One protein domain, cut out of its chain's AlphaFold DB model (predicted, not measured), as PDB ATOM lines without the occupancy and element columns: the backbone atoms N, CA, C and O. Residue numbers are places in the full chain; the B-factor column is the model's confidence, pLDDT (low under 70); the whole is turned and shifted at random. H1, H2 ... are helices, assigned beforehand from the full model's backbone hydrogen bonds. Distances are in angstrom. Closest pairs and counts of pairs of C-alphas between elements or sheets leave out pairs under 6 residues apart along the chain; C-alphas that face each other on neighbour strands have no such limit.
ATOM      1  N   ARG A  47       1.879 -25.031  22.733       39.69
ATOM      2  CA  ARG A  47       2.157 -23.896  21.837       39.69
ATOM      3  C   ARG A  47       2.032 -24.142  20.344       39.69
ATOM      4  O   ARG A  47       2.077 -23.151  19.629       39.69
ATOM      5  N   ALA A  48       1.770 -25.359  19.861       53.94
ATOM      6  CA  ALA A  48       1.325 -25.551  18.476       53.94
ATOM      7  C   ALA A  48       0.996 -27.016  18.160       53.94
ATOM      8  O   ALA A  48       1.831 -27.710  17.608       53.94
ATOM      9  N   HIS A  49      -0.213 -27.512  18.423       55.34
ATOM     10  CA  HIS A  49      -0.566 -28.892  18.042       55.34
ATOM     11  C   HIS A  49      -0.400 -29.165  16.534       55.34
ATOM     12  O   HIS A  49       0.056 -30.235  16.145       55.34
ATOM     13  N   SER A  50      -0.692 -28.176  15.681       57.94
ATOM     14  CA  SER A  50      -0.435 -28.269  14.241       57.94
ATOM     15  C   SER A  50       1.055 -28.261  13.905       57.94
ATOM     16  O   SER A  50       1.472 -29.005  13.018       57.94
ATOM     17  N   ALA A  51       1.874 -27.469  14.608       63.69
ATOM     18  CA  ALA A  51       3.314 -27.472  14.378       63.69
ATOM     19  C   ALA A  51       3.973 -28.713  14.980       63.69
ATOM     20  O   ALA A  51       4.790 -29.283  14.290       63.69
ATOM     21  N   TYR A  52       3.589 -29.200  16.162       62.97
ATOM     22  CA  TYR A  52       4.061 -30.472  16.719       62.97
ATOM     23  C   TYR A  52       3.702 -31.638  15.803       62.97
ATOM     24  O   TYR A  52       4.569 -32.434  15.473       62.97
ATOM     25  N   PHE A  53       2.473 -31.701  15.282       64.44
ATOM     26  CA  PHE A  53       2.145 -32.745  14.315       64.44
ATOM     27  C   PHE A  53       2.978 -32.606  13.037       64.44
ATOM     28  O   PHE A  53       3.534 -33.584  12.558       64.44
ATOM     29  N   THR A  54       3.103 -31.398  12.479       68.31
ATOM     30  CA  THR A  54       3.925 -31.173  11.275       68.31
ATOM     31  C   THR A  54       5.407 -31.478  11.541       68.31
ATOM     32  O   THR A  54       6.083 -32.031  10.677       68.31
ATOM     33  N   HIS A  55       5.896 -31.169  12.743       73.81
ATOM     34  CA  HIS A  55       7.239 -31.459  13.241       73.81
ATOM     35  C   HIS A  55       7.481 -32.962  13.237       73.81
ATOM     36  O   HIS A  55       8.420 -33.440  12.607       73.81
ATOM     37  N   GLU A  56       6.606 -33.717  13.892       71.25
ATOM     38  CA  GLU A  56       6.751 -35.160  14.031       71.25
ATOM     39  C   GLU A  56       6.461 -35.910  12.723       71.25
ATOM     40  O   GLU A  56       7.148 -36.877  12.397       71.25
ATOM     41  N   LEU A  57       5.530 -35.420  11.897       72.06
ATOM     42  CA  LEU A  57       5.294 -35.939  10.548       72.06
ATOM     43  C   LEU A  57       6.566 -35.832   9.699       72.06
ATOM     44  O   LEU A  57       6.946 -36.786   9.019       72.06
ATOM     45  N   LEU A  58       7.248 -34.687   9.749       76.19
ATOM     46  CA  LEU A  58       8.486 -34.480   9.001       76.19
ATOM     47  C   LEU A  58       9.666 -35.244   9.596       76.19
ATOM     48  O   LEU A  58      10.514 -35.706   8.833       76.19
ATOM     49  N   ARG A  59       9.687 -35.475  10.914       76.44
ATOM     50  CA  ARG A  59      10.621 -36.423  11.538       76.44
ATOM     51  C   ARG A  59      10.406 -37.837  11.011       76.44
ATOM     52  O   ARG A  59      11.371 -38.465  10.591       76.44
ATOM     53  N   CYS A  60       9.164 -38.307  10.931       70.00
ATOM     54  CA  CYS A  60       8.858 -39.625  10.378       70.00
ATOM     55  C   CYS A  60       9.247 -39.738   8.896       70.00
ATOM     56  O   CYS A  60       9.856 -40.727   8.489       70.00
ATOM     57  N   ILE A  61       8.966 -38.711   8.087       73.12
ATOM     58  CA  ILE A  61       9.397 -38.667   6.680       73.12
ATOM     59  C   ILE A  61      10.927 -38.719   6.585       73.12
ATOM     60  O   ILE A  61      11.466 -39.447   5.755       73.12
ATOM     61  N   ALA A  62      11.644 -38.003   7.453       76.31
ATOM     62  CA  ALA A  62      13.104 -38.015   7.488       76.31
ATOM     63  C   ALA A  62      13.686 -39.379   7.895       76.31
ATOM     64  O   ALA A  62      14.702 -39.796   7.336       76.31
ATOM     65  N   VAL A  63      13.035 -40.106   8.809       77.00
ATOM     66  CA  VAL A  63      13.398 -41.493   9.148       77.00
ATOM     67  C   VAL A  63      13.293 -42.370   7.902       77.00
ATOM     68  O   VAL A  63      14.280 -42.995   7.520       77.00
ATOM     69  N   VAL A  64      12.155 -42.328   7.200       74.44
ATOM     70  CA  VAL A  64      11.942 -43.107   5.965       74.44
ATOM     71  C   VAL A  64      12.968 -42.742   4.885       74.44
ATOM     72  O   VAL A  64      13.548 -43.625   4.258       74.44
ATOM     73  N   LEU A  65      13.246 -41.449   4.692       77.31
ATOM     74  CA  LEU A  65      14.232 -40.974   3.714       77.31
ATOM     75  C   LEU A  65      15.673 -41.357   4.077       77.31
ATOM     76  O   LEU A  65      16.496 -41.541   3.186       77.31
ATOM     77  N   SER A  66      15.982 -41.504   5.364       80.00
ATOM     78  CA  SER A  66      17.299 -41.953   5.836       80.00
ATOM     79  C   SER A  66      17.444 -43.478   5.898       80.00
ATOM     80  O   SER A  66      18.402 -43.970   6.488       80.00
ATOM     81  N   CYS A  67      16.527 -44.220   5.260       77.50
ATOM     82  CA  CYS A  67      16.450 -45.687   5.280       77.50
ATOM     83  C   CYS A  67      16.217 -46.289   6.679       77.50
ATOM     84  O   CYS A  67      16.415 -47.488   6.868       77.50
ATOM     85  N   GLY A  68      15.790 -45.470   7.641       66.00
ATOM     86  CA  GLY A  68      15.368 -45.911   8.963       66.00
ATOM     87  C   GLY A  68      13.943 -46.461   8.960       66.00
ATOM     88  O   GLY A  68      13.175 -46.281   8.009       66.00
ATOM     89  N   LYS A  69      13.572 -47.127  10.051       68.69
ATOM     90  CA  LYS A  69      12.232 -47.664  10.296       68.69
ATOM     91  C   LYS A  69      11.635 -47.021  11.538       68.69
ATOM     92  O   LYS A  69      12.270 -46.896  12.575       68.69
ATOM     93  N   VAL A  70      10.375 -46.633  11.446       58.97
ATOM     94  CA  VAL A  70       9.615 -46.122  12.593       58.97
ATOM     95  C   VAL A  70       9.014 -47.327  13.346       58.97
ATOM     96  O   VAL A  70       8.429 -48.192  12.691       58.97
ATOM     97  N   VAL A  71       9.175 -47.425  14.676       50.22
ATOM     98  CA  VAL A  71       8.825 -48.626  15.488       50.22
ATOM     99  C   VAL A  71       7.732 -48.325  16.544       50.22
ATOM    100  O   VAL A  71       7.606 -47.195  16.996       50.22
ATOM    101  N   ARG A  72       6.899 -49.338  16.859       51.22
ATOM    102  CA  ARG A  72       5.421 -49.320  17.070       51.22
ATOM    103  C   ARG A  72       4.837 -49.102  18.485       51.22
ATOM    104  O   ARG A  72       5.361 -49.671  19.435       51.22
ATOM    105  N   HIS A  73       3.583 -48.602  18.556       36.75
ATOM    106  CA  HIS A  73       2.489 -49.173  19.392       36.75
ATOM    107  C   HIS A  73       1.056 -48.716  18.947       36.75
ATOM    108  O   HIS A  73       0.681 -47.574  19.146       36.75
ATOM    109  N   LEU A  74       0.229 -49.648  18.425       34.41
ATOM    110  CA  LEU A  74      -1.256 -49.596  18.255       34.41
ATOM    111  C   LEU A  74      -1.916 -48.792  17.075       34.41
ATOM    112  O   LEU A  74      -2.150 -47.600  17.145       34.41
ATOM    113  N   ASN A  75      -2.327 -49.534  16.027       35.88
ATOM    114  CA  ASN A  75      -3.362 -49.302  14.979       35.88
ATOM    115  C   ASN A  75      -3.755 -47.871  14.494       35.88
ATOM    116  O   ASN A  75      -4.825 -47.390  14.863       35.88
ATOM    117  N   LEU A  76      -3.091 -47.344  13.446       36.94
ATOM    118  CA  LEU A  76      -3.765 -46.754  12.264       36.94
ATOM    119  C   LEU A  76      -2.832 -46.694  11.031       36.94
ATOM    120  O   LEU A  76      -1.620 -46.561  11.123       36.94
ATOM    121  N   LYS A  77      -3.449 -46.829   9.856       37.34
ATOM    122  CA  LYS A  77      -2.914 -47.172   8.535       37.34
ATOM    123  C   LYS A  77      -2.468 -45.949   7.712       37.34
ATOM    124  O   LYS A  77      -3.167 -45.518   6.802       37.34
ATOM    125  N   LEU A  78      -1.276 -45.445   8.004       37.38
ATOM    126  CA  LEU A  78      -0.341 -44.750   7.104       37.38
ATOM    127  C   LEU A  78       1.035 -44.973   7.758       37.38
ATOM    128  O   LEU A  78       1.083 -44.906   8.977       37.38
ATOM    129  N   ASN A  79       2.108 -45.313   7.028       36.84
ATOM    130  CA  ASN A  79       3.433 -45.689   7.582       36.84
ATOM    131  C   ASN A  79       4.080 -44.579   8.464       36.84
ATOM    132  O   ASN A  79       5.023 -43.916   8.044       36.84
ATOM    133  N   LEU A  80       3.548 -44.350   9.663       47.81
ATOM    134  CA  LEU A  80       3.861 -43.294  10.637       47.81
ATOM    135  C   LEU A  80       3.735 -43.883  12.059       47.81
ATOM    136  O   LEU A  80       3.204 -43.258  12.969       47.81
ATOM    137  N   GLU A  81       4.148 -45.141  12.232       48.31
ATOM    138  CA  GLU A  81       3.724 -46.006  13.345       48.31
ATOM    139  C   GLU A  81       4.430 -45.751  14.704       48.31
ATOM    140  O   GLU A  81       4.315 -46.593  15.588       48.31
ATOM    141  N   GLY A  82       5.132 -44.626  14.911       50.22
ATOM    142  CA  GLY A  82       5.969 -44.380  16.109       50.22
ATOM    143  C   GLY A  82       5.956 -42.945  16.638       50.22
ATOM    144  O   GLY A  82       6.844 -42.567  17.397       50.22
ATOM    145  N   MET A  83       4.975 -42.143  16.227       55.09
ATOM    146  CA  MET A  83       4.765 -40.778  16.712       55.09
ATOM    147  C   MET A  83       3.746 -40.792  17.857       55.09
ATOM    148  O   MET A  83       2.575 -41.090  17.623       55.09
ATOM    149  N   ALA A  84       4.168 -40.428  19.066       57.94
ATOM    150  CA  ALA A  84       3.281 -40.213  20.206       57.94
ATOM    151  C   ALA A  84       3.301 -38.734  20.612       57.94
ATOM    152  O   ALA A  84       4.354 -38.109  20.727       57.94
ATOM    153  N   GLU A  92       7.098 -37.263  20.996       63.69
ATOM    154  CA  GLU A  92       8.195 -38.198  20.800       63.69
ATOM    155  C   GLU A  92       7.979 -39.018  19.524       63.69
ATOM    156  O   GLU A  92       6.887 -39.512  19.249       63.69
ATOM    157  N   THR A  93       9.045 -39.154  18.733       65.62
ATOM    158  CA  THR A  93       9.098 -40.092  17.609       65.62
ATOM    159  C   THR A  93      10.128 -41.160  17.933       65.62
ATOM    160  O   THR A  93      11.323 -40.858  18.027       65.62
ATOM    161  N   HIS A  94       9.666 -42.401  18.061       68.44
ATOM    162  CA  HIS A  94      10.508 -43.584  18.229       68.44
ATOM    163  C   HIS A  94      10.868 -44.166  16.860       68.44
ATOM    164  O   HIS A  94       9.999 -44.471  16.040       68.44
ATOM    165  N   PHE A  95      12.164 -44.313  16.592       68.81
ATOM    166  CA  PHE A  95      12.665 -44.886  15.346       68.81
ATOM    167  C   PHE A  95      13.881 -45.782  15.590       68.81
ATOM    168  O   PHE A  95      14.704 -45.510  16.462       68.81
ATOM    169  N   GLU A  96      13.979 -46.845  14.799       69.31
ATOM    170  CA  GLU A  96      15.132 -47.734  14.698       69.31
ATOM    171  C   GLU A  96      15.827 -47.486  13.358       69.31
ATOM    172  O   GLU A  96      15.169 -47.378  12.323       69.31
ATOM    173  N   ASP A  97      17.158 -47.428  13.368       67.00
ATOM    174  CA  ASP A  97      17.983 -47.112  12.196       67.00
ATOM    175  C   ASP A  97      17.727 -45.707  11.588       67.00
ATOM    176  O   ASP A  97      16.725 -45.039  11.841       67.00
ATOM    177  N   GLY A  98      18.658 -45.213  10.768       69.06
ATOM    178  CA  GLY A  98      18.577 -43.880  10.149       69.06
ATOM    179  C   GLY A  98      19.405 -42.805  10.862       69.06
ATOM    180  O   GLY A  98      20.086 -43.065  11.852       69.06
ATOM    181  N   SER A  99      19.414 -41.585  10.313       80.81
ATOM    182  CA  SER A  99      20.294 -40.497  10.776       80.81
ATOM    183  C   SER A  99      19.589 -39.589  11.794       80.81
ATOM    184  O   SER A  99      18.742 -38.783  11.394       80.81
ATOM    185  N   PRO A 100      19.963 -39.618  13.091       77.25
ATOM    186  CA  PRO A 100      19.290 -38.827  14.125       77.25
ATOM    187  C   PRO A 100      19.401 -37.322  13.873       77.25
ATOM    188  O   PRO A 100      18.456 -36.569  14.102       77.25
ATOM    189  N   GLY A 101      20.551 -36.882  13.349       80.25
ATOM    190  CA  GLY A 101      20.785 -35.481  13.011       80.25
ATOM    191  C   GLY A 101      19.871 -34.991  11.890       80.25
ATOM    192  O   GLY A 101      19.338 -33.889  11.980       80.25
ATOM    193  N   PHE A 102      19.640 -35.817  10.865       79.69
ATOM    194  CA  PHE A 102      18.750 -35.470   9.755       79.69
ATOM    195  C   PHE A 102      17.284 -35.398  10.197       79.69
ATOM    196  O   PHE A 102      16.572 -34.466   9.825       79.69
ATOM    197  N   VAL A 103      16.858 -36.333  11.049       78.75
ATOM    198  CA  VAL A 103      15.516 -36.350  11.643       78.75
ATOM    199  C   VAL A 103      15.271 -35.091  12.470       78.75
ATOM    200  O   VAL A 103      14.266 -34.410  12.266       78.75
ATOM    201  N   LEU A 104      16.213 -34.735  13.350       81.12
ATOM    202  CA  LEU A 104      16.119 -33.532  14.176       81.12
ATOM    203  C   LEU A 104      16.014 -32.264  13.316       81.12
ATOM    204  O   LEU A 104      15.133 -31.434  13.532       81.12
ATOM    205  N   TRP A 105      16.882 -32.141  12.310       80.50
ATOM    206  CA  TRP A 105      16.882 -31.002  11.392       80.50
ATOM    207  C   TRP A 105      15.559 -30.852  10.644       80.50
ATOM    208  O   TRP A 105      15.018 -29.749  10.571       80.50
ATOM    209  N   MET A 106      15.016 -31.949  10.117       80.12
ATOM    210  CA  MET A 106      13.777 -31.930   9.341       80.12
ATOM    211  C   MET A 106      12.549 -31.563  10.174       80.12
ATOM    212  O   MET A 106      11.684 -30.845   9.672       80.12
ATOM    213  N   GLY A 107      12.485 -31.980  11.442       76.00
ATOM    214  CA  GLY A 107      11.412 -31.564  12.348       76.00
ATOM    215  C   GLY A 107      11.377 -30.043  12.535       76.00
ATOM    216  O   GLY A 107      10.351 -29.397  12.297       76.00
ATOM    217  N   TYR A 108      12.513 -29.440  12.903       77.50
ATOM    218  CA  TYR A 108      12.595 -27.989  13.122       77.50
ATOM    219  C   TYR A 108      12.401 -27.189  11.833       77.50
ATOM    220  O   TYR A 108      11.596 -26.253  11.811       77.50
ATOM    221  N   LEU A 109      13.069 -27.590  10.746       78.56
ATOM    222  CA  LEU A 109      12.931 -26.949   9.437       78.56
ATOM    223  C   LEU A 109      11.473 -26.966   8.974       78.56
ATOM    224  O   LEU A 109      10.971 -25.959   8.488       78.56
ATOM    225  N   GLY A 110      10.786 -28.084   9.186       74.00
ATOM    226  CA  GLY A 110       9.383 -28.270   8.871       74.00
ATOM    227  C   GLY A 110       8.450 -27.254   9.505       74.00
ATOM    228  O   GLY A 110       7.691 -26.570   8.820       74.00
ATOM    229  N   THR A 111       8.543 -27.128  10.827       74.31
ATOM    230  CA  THR A 111       7.724 -26.170  11.583       74.31
ATOM    231  C   THR A 111       8.007 -24.723  11.204       74.31
ATOM    232  O   THR A 111       7.071 -23.944  11.016       74.31
ATOM    233  N   MET A 112       9.284 -24.373  11.026       76.88
ATOM    234  CA  MET A 112       9.688 -23.033  10.611       76.88
ATOM    235  C   MET A 112       9.199 -22.723   9.192       76.88
ATOM    236  O   MET A 112       8.619 -21.664   8.958       76.88
ATOM    237  N   ALA A 113       9.394 -23.649   8.250       79.44
ATOM    238  CA  ALA A 113       8.980 -23.489   6.862       79.44
ATOM    239  C   ALA A 113       7.461 -23.351   6.738       79.44
ATOM    240  O   ALA A 113       6.995 -22.507   5.978       79.44
ATOM    241  N   TRP A 114       6.689 -24.118   7.513       81.06
ATOM    242  CA  TRP A 114       5.231 -24.012   7.513       81.06
ATOM    243  C   TRP A 114       4.748 -22.648   8.023       81.06
ATOM    244  O   TRP A 114       3.900 -22.017   7.390       81.06
ATOM    245  N   GLY A 115       5.337 -22.145   9.113       74.69
ATOM    246  CA  GLY A 115       5.035 -20.805   9.625       74.69
ATOM    247  C   GLY A 115       5.404 -19.696   8.635       74.69
ATOM    248  O   GLY A 115       4.597 -18.803   8.370       74.69
ATOM    249  N   LEU A 116       6.587 -19.781   8.018       77.81
ATOM    250  CA  LEU A 116       7.024 -18.832   6.989       77.81
ATOM    251  C   LEU A 116       6.132 -18.875   5.745       77.81
ATOM    252  O   LEU A 116       5.812 -17.825   5.194       77.81
ATOM    253  N   LEU A 117       5.692 -20.064   5.322       79.19
ATOM    254  CA  LEU A 117       4.777 -20.230   4.195       79.19
ATOM    255  C   LEU A 117       3.432 -19.553   4.474       79.19
ATOM    256  O   LEU A 117       2.906 -18.874   3.597       79.19
ATOM    257  N   GLN A 118       2.890 -19.690   5.685       78.19
ATOM    258  CA  GLN A 118       1.652 -19.014   6.082       78.19
ATOM    259  C   GLN A 118       1.827 -17.491   6.154       78.19
ATOM    260  O   GLN A 118       0.978 -16.761   5.643       78.19
ATOM    261  N   MET A 119       2.942 -17.000   6.708       77.25
ATOM    262  CA  MET A 119       3.257 -15.565   6.701       77.25
ATOM    263  C   MET A 119       3.383 -15.023   5.276       77.25
ATOM    264  O   MET A 119       2.829 -13.974   4.964       77.25
ATOM    265  N   TRP A 120       4.071 -15.735   4.388       75.00
ATOM    266  CA  TRP A 120       4.237 -15.300   3.004       75.00
ATOM    267  C   TRP A 120       2.924 -15.371   2.217       75.00
ATOM    268  O   TRP A 120       2.609 -14.459   1.455       75.00
ATOM    269  N   ALA A 121       2.118 -16.409   2.455       76.31
ATOM    270  CA  ALA A 121       0.790 -16.540   1.873       76.31
ATOM    271  C   ALA A 121      -0.135 -15.392   2.291       76.31
ATOM    272  O   ALA A 121      -0.893 -14.918   1.450       76.31
ATOM    273  N   SER A 122      -0.012 -14.891   3.528       76.94
ATOM    274  CA  SER A 122      -0.821 -13.776   4.046       76.94
ATOM    275  C   SER A 122      -0.677 -12.464   3.261       76.94
ATOM    276  O   SER A 122      -1.532 -11.592   3.361       76.94
ATOM    277  N   LEU A 123       0.372 -12.330   2.438       81.81
ATOM    278  CA  LEU A 123       0.589 -11.154   1.591       81.81
ATOM    279  C   LEU A 123      -0.371 -11.084   0.394       81.81
ATOM    280  O   LEU A 123      -0.493 -10.031  -0.227       81.81
ATOM    281  N   TYR A 124      -1.032 -12.191   0.042       78.06
ATOM    282  CA  TYR A 124      -1.871 -12.286  -1.149       78.06
ATOM    283  C   TYR A 124      -3.142 -13.096  -0.873       78.06
ATOM    284  O   TYR A 124      -3.104 -14.149  -0.236       78.06
ATOM    285  N   TYR A 125      -4.271 -12.663  -1.439       75.31
ATOM    286  CA  TYR A 125      -5.573 -13.299  -1.212       75.31
ATOM    287  C   TYR A 125      -5.619 -14.776  -1.648       75.31
ATOM    288  O   TYR A 125      -5.914 -15.655  -0.841       75.31
ATOM    289  N   LEU A 126      -5.275 -15.075  -2.909       77.75
ATOM    290  CA  LEU A 126      -5.322 -16.447  -3.437       77.75
ATOM    291  C   LEU A 126      -4.409 -17.416  -2.655       77.75
ATOM    292  O   LEU A 126      -4.905 -18.451  -2.202       77.75
ATOM    293  N   PRO A 127      -3.114 -17.105  -2.423       79.12
ATOM    294  CA  PRO A 127      -2.255 -17.904  -1.552       79.12
ATOM    295  C   PRO A 127      -2.801 -18.081  -0.136       79.12
ATOM    296  O   PRO A 127      -2.715 -19.187   0.394       79.12
ATOM    297  N   THR A 128      -3.399 -17.049   0.465       78.19
ATOM    298  CA  THR A 128      -4.014 -17.147   1.800       78.19
ATOM    299  C   THR A 128      -5.135 -18.180   1.821       78.19
ATOM    300  O   THR A 128      -5.142 -19.052   2.690       78.19
ATOM    301  N   VAL A 129      -6.055 -18.137   0.853       78.88
ATOM    302  CA  VAL A 129      -7.170 -19.094   0.759       78.88
ATOM    303  C   VAL A 129      -6.646 -20.516   0.563       78.88
ATOM    304  O   VAL A 129      -7.061 -21.431   1.277       78.88
ATOM    305  N   VAL A 130      -5.680 -20.707  -0.342       81.88
ATOM    306  CA  VAL A 130      -5.074 -22.022  -0.599       81.88
ATOM    307  C   VAL A 130      -4.367 -22.548   0.651       81.88
ATOM    308  O   VAL A 130      -4.706 -23.635   1.118       81.88
ATOM    309  N   CYS A 131      -3.454 -21.785   1.258       82.44
ATOM    310  CA  CYS A 131      -2.751 -22.203   2.476       82.44
ATOM    311  C   CYS A 131      -3.711 -22.497   3.635       82.44
ATOM    312  O   CYS A 131      -3.518 -23.472   4.365       82.44
ATOM    313  N   THR A 132      -4.769 -21.699   3.791       81.50
ATOM    314  CA  THR A 132      -5.787 -21.919   4.827       81.50
ATOM    315  C   THR A 132      -6.572 -23.202   4.561       81.50
ATOM    316  O   THR A 132      -6.777 -23.989   5.482       81.50
ATOM    317  N   SER A 133      -6.939 -23.482   3.306       82.19
ATOM    318  CA  SER A 133      -7.631 -24.722   2.929       82.19
ATOM    319  C   SER A 133      -6.773 -25.974   3.149       82.19
ATOM    320  O   SER A 133      -7.263 -26.965   3.688       82.19
ATOM    321  N   VAL A 134      -5.474 -25.914   2.833       84.31
ATOM    322  CA  VAL A 134      -4.529 -27.005   3.118       84.31
ATOM    323  C   VAL A 134      -4.391 -27.199   4.626       84.31
ATOM    324  O   VAL A 134      -4.434 -28.329   5.103       84.31
ATOM    325  N   THR A 135      -4.301 -26.107   5.390       83.25
ATOM    326  CA  THR A 135      -4.260 -26.160   6.859       83.25
ATOM    327  C   THR A 135      -5.522 -26.820   7.424       83.25
ATOM    328  O   THR A 135      -5.417 -27.693   8.282       83.25
ATOM    329  N   LEU A 136      -6.709 -26.483   6.913       84.62
ATOM    330  CA  LEU A 136      -7.969 -27.131   7.297       84.62
ATOM    331  C   LEU A 136      -7.974 -28.630   6.966       84.62
ATOM    332  O   LEU A 136      -8.368 -29.434   7.809       84.62
ATOM    333  N   GLY A 137      -7.495 -29.018   5.781       83.19
ATOM    334  CA  GLY A 137      -7.349 -30.424   5.396       83.19
ATOM    335  C   GLY A 137      -6.406 -31.190   6.327       83.19
ATOM    336  O   GLY A 137      -6.734 -32.291   6.769       83.19
ATOM    337  N   LEU A 138      -5.280 -30.578   6.703       78.94
ATOM    338  CA  LEU A 138      -4.357 -31.134   7.692       78.94
ATOM    339  C   LEU A 138      -5.034 -31.310   9.058       78.94
ATOM    340  O   LEU A 138      -4.918 -32.382   9.640       78.94
ATOM    341  N   LEU A 139      -5.810 -30.330   9.536       79.69
ATOM    342  CA  LEU A 139      -6.566 -30.465  10.789       79.69
ATOM    343  C   LEU A 139      -7.560 -31.636  10.752       79.69
ATOM    344  O   LEU A 139      -7.698 -32.335  11.753       79.69
ATOM    345  N   VAL A 140      -8.220 -31.889   9.619       83.75
ATOM    346  CA  VAL A 140      -9.105 -33.059   9.462       83.75
ATOM    347  C   VAL A 140      -8.306 -34.356   9.549       83.75
ATOM    348  O   VAL A 140      -8.681 -35.249  10.307       83.75
ATOM    349  N   CYS A 141      -7.181 -34.457   8.837       77.69
ATOM    350  CA  CYS A 141      -6.288 -35.612   8.951       77.69
ATOM    351  C   CYS A 141      -5.838 -35.822  10.403       77.69
ATOM    352  O   CYS A 141      -5.864 -36.946  10.900       77.69
ATOM    353  N   PHE A 142      -5.499 -34.747  11.117       74.25
ATOM    354  CA  PHE A 142      -5.073 -34.824  12.515       74.25
ATOM    355  C   PHE A 142      -6.215 -35.273  13.423       74.25
ATOM    356  O   PHE A 142      -5.992 -36.071  14.324       74.25
ATOM    357  N   PHE A 143      -7.445 -34.825  13.175       78.62
ATOM    358  CA  PHE A 143      -8.617 -35.264  13.930       78.62
ATOM    359  C   PHE A 143      -8.857 -36.777  13.796       78.62
ATOM    360  O   PHE A 143      -9.213 -37.443  14.773       78.62
ATOM    361  N   LEU A 144      -8.643 -37.319  12.593       78.94
ATOM    362  CA  LEU A 144      -8.768 -38.752  12.319       78.94
ATOM    363  C   LEU A 144      -7.652 -39.572  12.982       78.94
ATOM    364  O   LEU A 144      -7.934 -40.649  13.505       78.94
ATOM    365  N   CYS A 145      -6.421 -39.053  12.990       68.88
ATOM    366  CA  CYS A 145      -5.247 -39.733  13.547       68.88
ATOM    367  C   CYS A 145      -5.026 -39.499  15.050       68.88
ATOM    368  O   CYS A 145      -4.197 -40.172  15.646       68.88
ATOM    369  N   ALA A 146      -5.707 -38.537  15.671       67.56
ATOM    370  CA  ALA A 146      -5.529 -38.234  17.088       67.56
ATOM    371  C   ALA A 146      -6.078 -39.367  17.958       67.56
ATOM    372  O   ALA A 146      -7.248 -39.701  17.830       67.56
ATOM    373  N   ASP A 147      -5.302 -39.898  18.901       66.38
ATOM    374  CA  ASP A 147      -5.769 -41.001  19.751       66.38
ATOM    375  C   ASP A 147      -6.656 -40.537  20.911       66.38
ATOM    376  O   ASP A 147      -7.700 -41.138  21.196       66.38
ATOM    377  N   THR A 148      -6.314 -39.413  21.545       69.31
ATOM    378  CA  THR A 148      -6.981 -38.953  22.769       69.31
ATOM    379  C   THR A 148      -8.211 -38.084  22.487       69.31
ATOM    380  O   THR A 148      -8.260 -37.292  21.542       69.31
ATOM    381  N   ARG A 149      -9.239 -38.193  23.343       72.31
ATOM    382  CA  ARG A 149     -10.451 -37.351  23.245       72.31
ATOM    383  C   ARG A 149     -10.134 -35.866  23.424       72.31
ATOM    384  O   ARG A 149     -10.755 -35.035  22.771       72.31
ATOM    385  N   TYR A 150      -9.164 -35.551  24.280       68.94
ATOM    386  CA  TYR A 150      -8.693 -34.187  24.504       68.94
ATOM    387  C   TYR A 150      -8.108 -33.580  23.224       68.94
ATOM    388  O   TYR A 150      -8.555 -32.519  22.790       68.94
ATOM    389  N   LEU A 151      -7.195 -34.295  22.554       67.62
ATOM    390  CA  LEU A 151      -6.578 -33.825  21.315       67.62
ATOM    391  C   LEU A 151      -7.615 -33.647  20.198       67.62
ATOM    392  O   LEU A 151      -7.617 -32.625  19.516       67.62
ATOM    393  N   ARG A 152      -8.568 -34.581  20.068       75.50
ATOM    394  CA  ARG A 152      -9.690 -34.446  19.124       75.50
ATOM    395  C   ARG A 152     -10.537 -33.200  19.398       75.50
ATOM    396  O   ARG A 152     -10.886 -32.500  18.453       75.50
ATOM    397  N   LEU A 153     -10.852 -32.901  20.662       75.00
ATOM    398  CA  LEU A 153     -11.618 -31.705  21.035       75.00
ATOM    399  C   LEU A 153     -10.864 -30.417  20.695       75.00
ATOM    400  O   LEU A 153     -11.441 -29.514  20.095       75.00
ATOM    401  N   VAL A 154      -9.574 -30.341  21.019       70.62
ATOM    402  CA  VAL A 154      -8.740 -29.169  20.710       70.62
ATOM    403  C   VAL A 154      -8.612 -28.963  19.197       70.62
ATOM    404  O   VAL A 154      -8.738 -27.834  18.717       70.62
ATOM    405  N   ILE A 155      -8.425 -30.041  18.426       76.06
ATOM    406  CA  ILE A 155      -8.386 -29.981  16.959       76.06
ATOM    407  C   ILE A 155      -9.739 -29.530  16.399       76.06
ATOM    408  O   ILE A 155      -9.768 -28.658  15.534       76.06
ATOM    409  N   ALA A 156     -10.854 -30.061  16.908       78.44
ATOM    410  CA  ALA A 156     -12.192 -29.665  16.474       78.44
ATOM    411  C   ALA A 156     -12.469 -28.179  16.751       78.44
ATOM    412  O   ALA A 156     -12.932 -27.469  15.861       78.44
ATOM    413  N   LEU A 157     -12.116 -27.682  17.940       78.62
ATOM    414  CA  LEU A 157     -12.233 -26.260  18.277       78.62
ATOM    415  C   LEU A 157     -11.378 -25.395  17.340       78.62
ATOM    416  O   LEU A 157     -11.877 -24.426  16.767       78.62
ATOM    417  N   SER A 158     -10.126 -25.794  17.105       76.25
ATOM    418  CA  SER A 158      -9.217 -25.096  16.185       76.25
ATOM    419  C   SER A 158      -9.754 -25.072  14.748       76.25
ATOM    420  O   SER A 158      -9.689 -24.040  14.083       76.25
ATOM    421  N   PHE A 159     -10.339 -26.180  14.281       83.00
ATOM    422  CA  PHE A 159     -10.972 -26.282  12.965       83.00
ATOM    423  C   PHE A 159     -12.166 -25.335  12.855       83.00
ATOM    424  O   PHE A 159     -12.238 -24.546  11.915       83.00
ATOM    425  N   THR A 160     -13.074 -25.354  13.836       79.94
ATOM    426  CA  THR A 160     -14.250 -24.469  13.833       79.94
ATOM    427  C   THR A 160     -13.866 -22.993  13.842       79.94
ATOM    428  O   THR A 160     -14.461 -22.209  13.105       79.94
ATOM    429  N   ALA A 161     -12.831 -22.615  14.595       80.12
ATOM    430  CA  ALA A 161     -12.337 -21.245  14.624       80.12
ATOM    431  C   ALA A 161     -11.733 -20.812  13.279       80.12
ATOM    432  O   ALA A 161     -12.051 -19.733  12.786       80.12
ATOM    433  N   LEU A 162     -10.913 -21.660  12.650       80.19
ATOM    434  CA  LEU A 162     -10.346 -21.388  11.325       80.19
ATOM    435  C   LEU A 162     -11.429 -21.256  10.248       80.19
ATOM    436  O   LEU A 162     -11.352 -20.351   9.421       80.19
ATOM    437  N   VAL A 163     -12.453 -22.115  10.271       85.19
ATOM    438  CA  VAL A 163     -13.598 -22.012   9.353       85.19
ATOM    439  C   VAL A 163     -14.372 -20.717   9.585       85.19
ATOM    440  O   VAL A 163     -14.711 -20.043   8.616       85.19
ATOM    441  N   ALA A 164     -14.618 -20.333  10.841       81.19
ATOM    442  CA  ALA A 164     -15.307 -19.086  11.165       81.19
ATOM    443  C   ALA A 164     -14.525 -17.853  10.683       81.19
ATOM    444  O   ALA A 164     -15.106 -16.961  10.069       81.19
ATOM    445  N   LEU A 165     -13.204 -17.827  10.894       79.00
ATOM    446  CA  LEU A 165     -12.332 -16.749  10.416       79.00
ATOM    447  C   LEU A 165     -12.281 -16.687   8.886       79.00
ATOM    448  O   LEU A 165     -12.330 -15.596   8.322       79.00
ATOM    449  N   LEU A 166     -12.218 -17.839   8.213       82.31
ATOM    450  CA  LEU A 166     -12.251 -17.904   6.754       82.31
ATOM    451  C   LEU A 166     -13.600 -17.420   6.207       82.31
ATOM    452  O   LEU A 166     -13.623 -16.618   5.282       82.31
ATOM    453  N   ALA A 167     -14.716 -17.859   6.792       83.38
ATOM    454  CA  ALA A 167     -16.053 -17.416   6.401       83.38
ATOM    455  C   ALA A 167     -16.231 -15.904   6.605       83.38
ATOM    456  O   ALA A 167     -16.744 -15.230   5.714       83.38
ATOM    457  N   TYR A 168     -15.744 -15.366   7.728       80.00
ATOM    458  CA  TYR A 168     -15.728 -13.925   7.979       80.00
ATOM    459  C   TYR A 168     -14.912 -13.187   6.910       80.00
ATOM    460  O   TYR A 168     -15.442 -12.290   6.260       80.00
ATOM    461  N   ALA A 169     -13.674 -13.617   6.652       75.44
ATOM    462  CA  ALA A 169     -12.798 -12.996   5.654       75.44
ATOM    463  C   ALA A 169     -13.374 -13.043   4.226       75.44
ATOM    464  O   ALA A 169     -13.191 -12.105   3.451       75.44
ATOM    465  N   LEU A 170     -14.084 -14.118   3.869       79.19
ATOM    466  CA  LEU A 170     -14.786 -14.222   2.589       79.19
ATOM    467  C   LEU A 170     -15.994 -13.280   2.529       79.19
ATOM    468  O   LEU A 170     -16.214 -12.649   1.499       79.19
ATOM    469  N   SER A 171     -16.753 -13.158   3.624       79.94
ATOM    470  CA  SER A 171     -17.926 -12.280   3.683       79.94
ATOM    471  C   SER A 171     -17.564 -10.799   3.558       79.94
ATOM    472  O   SER A 171     -18.226 -10.076   2.816       79.94
ATOM    473  N   THR A 172     -16.468 -10.366   4.188       71.88
ATOM    474  CA  THR A 172     -15.976  -8.987   4.079       71.88
ATOM    475  C   THR A 172     -15.469  -8.694   2.671       71.88
ATOM    476  O   THR A 172     -15.811  -7.669   2.102       71.88
ATOM    477  N   HIS A 173     -14.745  -9.629   2.043       63.59
ATOM    478  CA  HIS A 173     -14.291  -9.450   0.660       63.59
ATOM    479  C   HIS A 173     -15.424  -9.468  -0.375       63.59
ATOM    480  O   HIS A 173     -15.288  -8.854  -1.428       63.59
TER     481      HIS A 173
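This is residues 47 to 84 and 92 to 173 of the 177 residues of an uncharacterized protein of Saprolegnia parasitica (strain CBS 223.65) (UniProt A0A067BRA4). Three long helices follow one another in a zigzag: H4 and H3 lie side by side as a hairpin, and H3 and H2 meet near their ends as a V. A fourth helix, H1, crosses H2, and its first residues come close to H3 and H4, while a long loop with a cut in it joins the last residue of H1 to the first of H2. The printed part has 120 residues with four named helices, in the order H1, H2, H3, H4, and no named strand; the class is all helix. It is only just compact, close to loose, with a radius of gyration of the C-alphas of 16.0 A, and its elongated outline spans 52 by 31 by 23 A.

The longest helix is H4, residues 149 to 173. It touches H3, residues 125 to 145, at a shallow tilt of 19 degrees, opposite ways, in a helical hairpin; their closest C-alphas, of Phe 143 and Arg 152, are 5.4 A apart. With residues 127 to 131 alone, H3 touches residues 117 to 121 of H2, residues 100 to 121. These two form a second helical hairpin, opposite ways at a steep tilt of 44 degrees, and their closest C-alphas are those of Ala 121 and Pro 127, 4.8 A apart. H2 and H4 are apart. H1, residues 49 to 65, touches H2 at a steep tilt of 47 degrees, opposite ways, with the C-alphas of His 55 and Gly 107 closest at 4.3 A. H1 is close to but not clearly touching H3, where the closest C-alphas, of Ser 50 and Leu 139, are 7.4 A apart. Helix packing is mostly crossed, but only just: of 3 touching pairs, 1 is at a shallow tilt. In H1, H2, H3 and H4 every O i to N i+4 pair is within hydrogen-bond range.

H4 measures 36.1 A from first to last C-alpha and ends at C-alpha 173, (-14.291, -9.450, 0.660). H3 measures 30.3 A and H2 31.4 A, the latter beginning at C-alpha 100, (19.290, -38.827, 14.125). H1 measures 23.9 A and begins at C-alpha 49, (-0.566, -28.892, 18.042).

The C-alphas farthest apart, of Asp 97 and Thr 172, are 51.7 A apart. Residues 85 to 91 are not printed, and C-alphas 84 and 92 are 5.3 A apart across this cut, which lies in the link from H1 to H2. In that link, residues 69 to 70 pair antiparallel with residues 95 to 96, and residues 83 to 84 with residues 92 to 93. The links H2 to H3 and H3 to H4 are tight. The mean pLDDT of the printed part is 71.3; 39 residues are under 70, among them residues 47 to 54, 68 to 84 and 92 to 98.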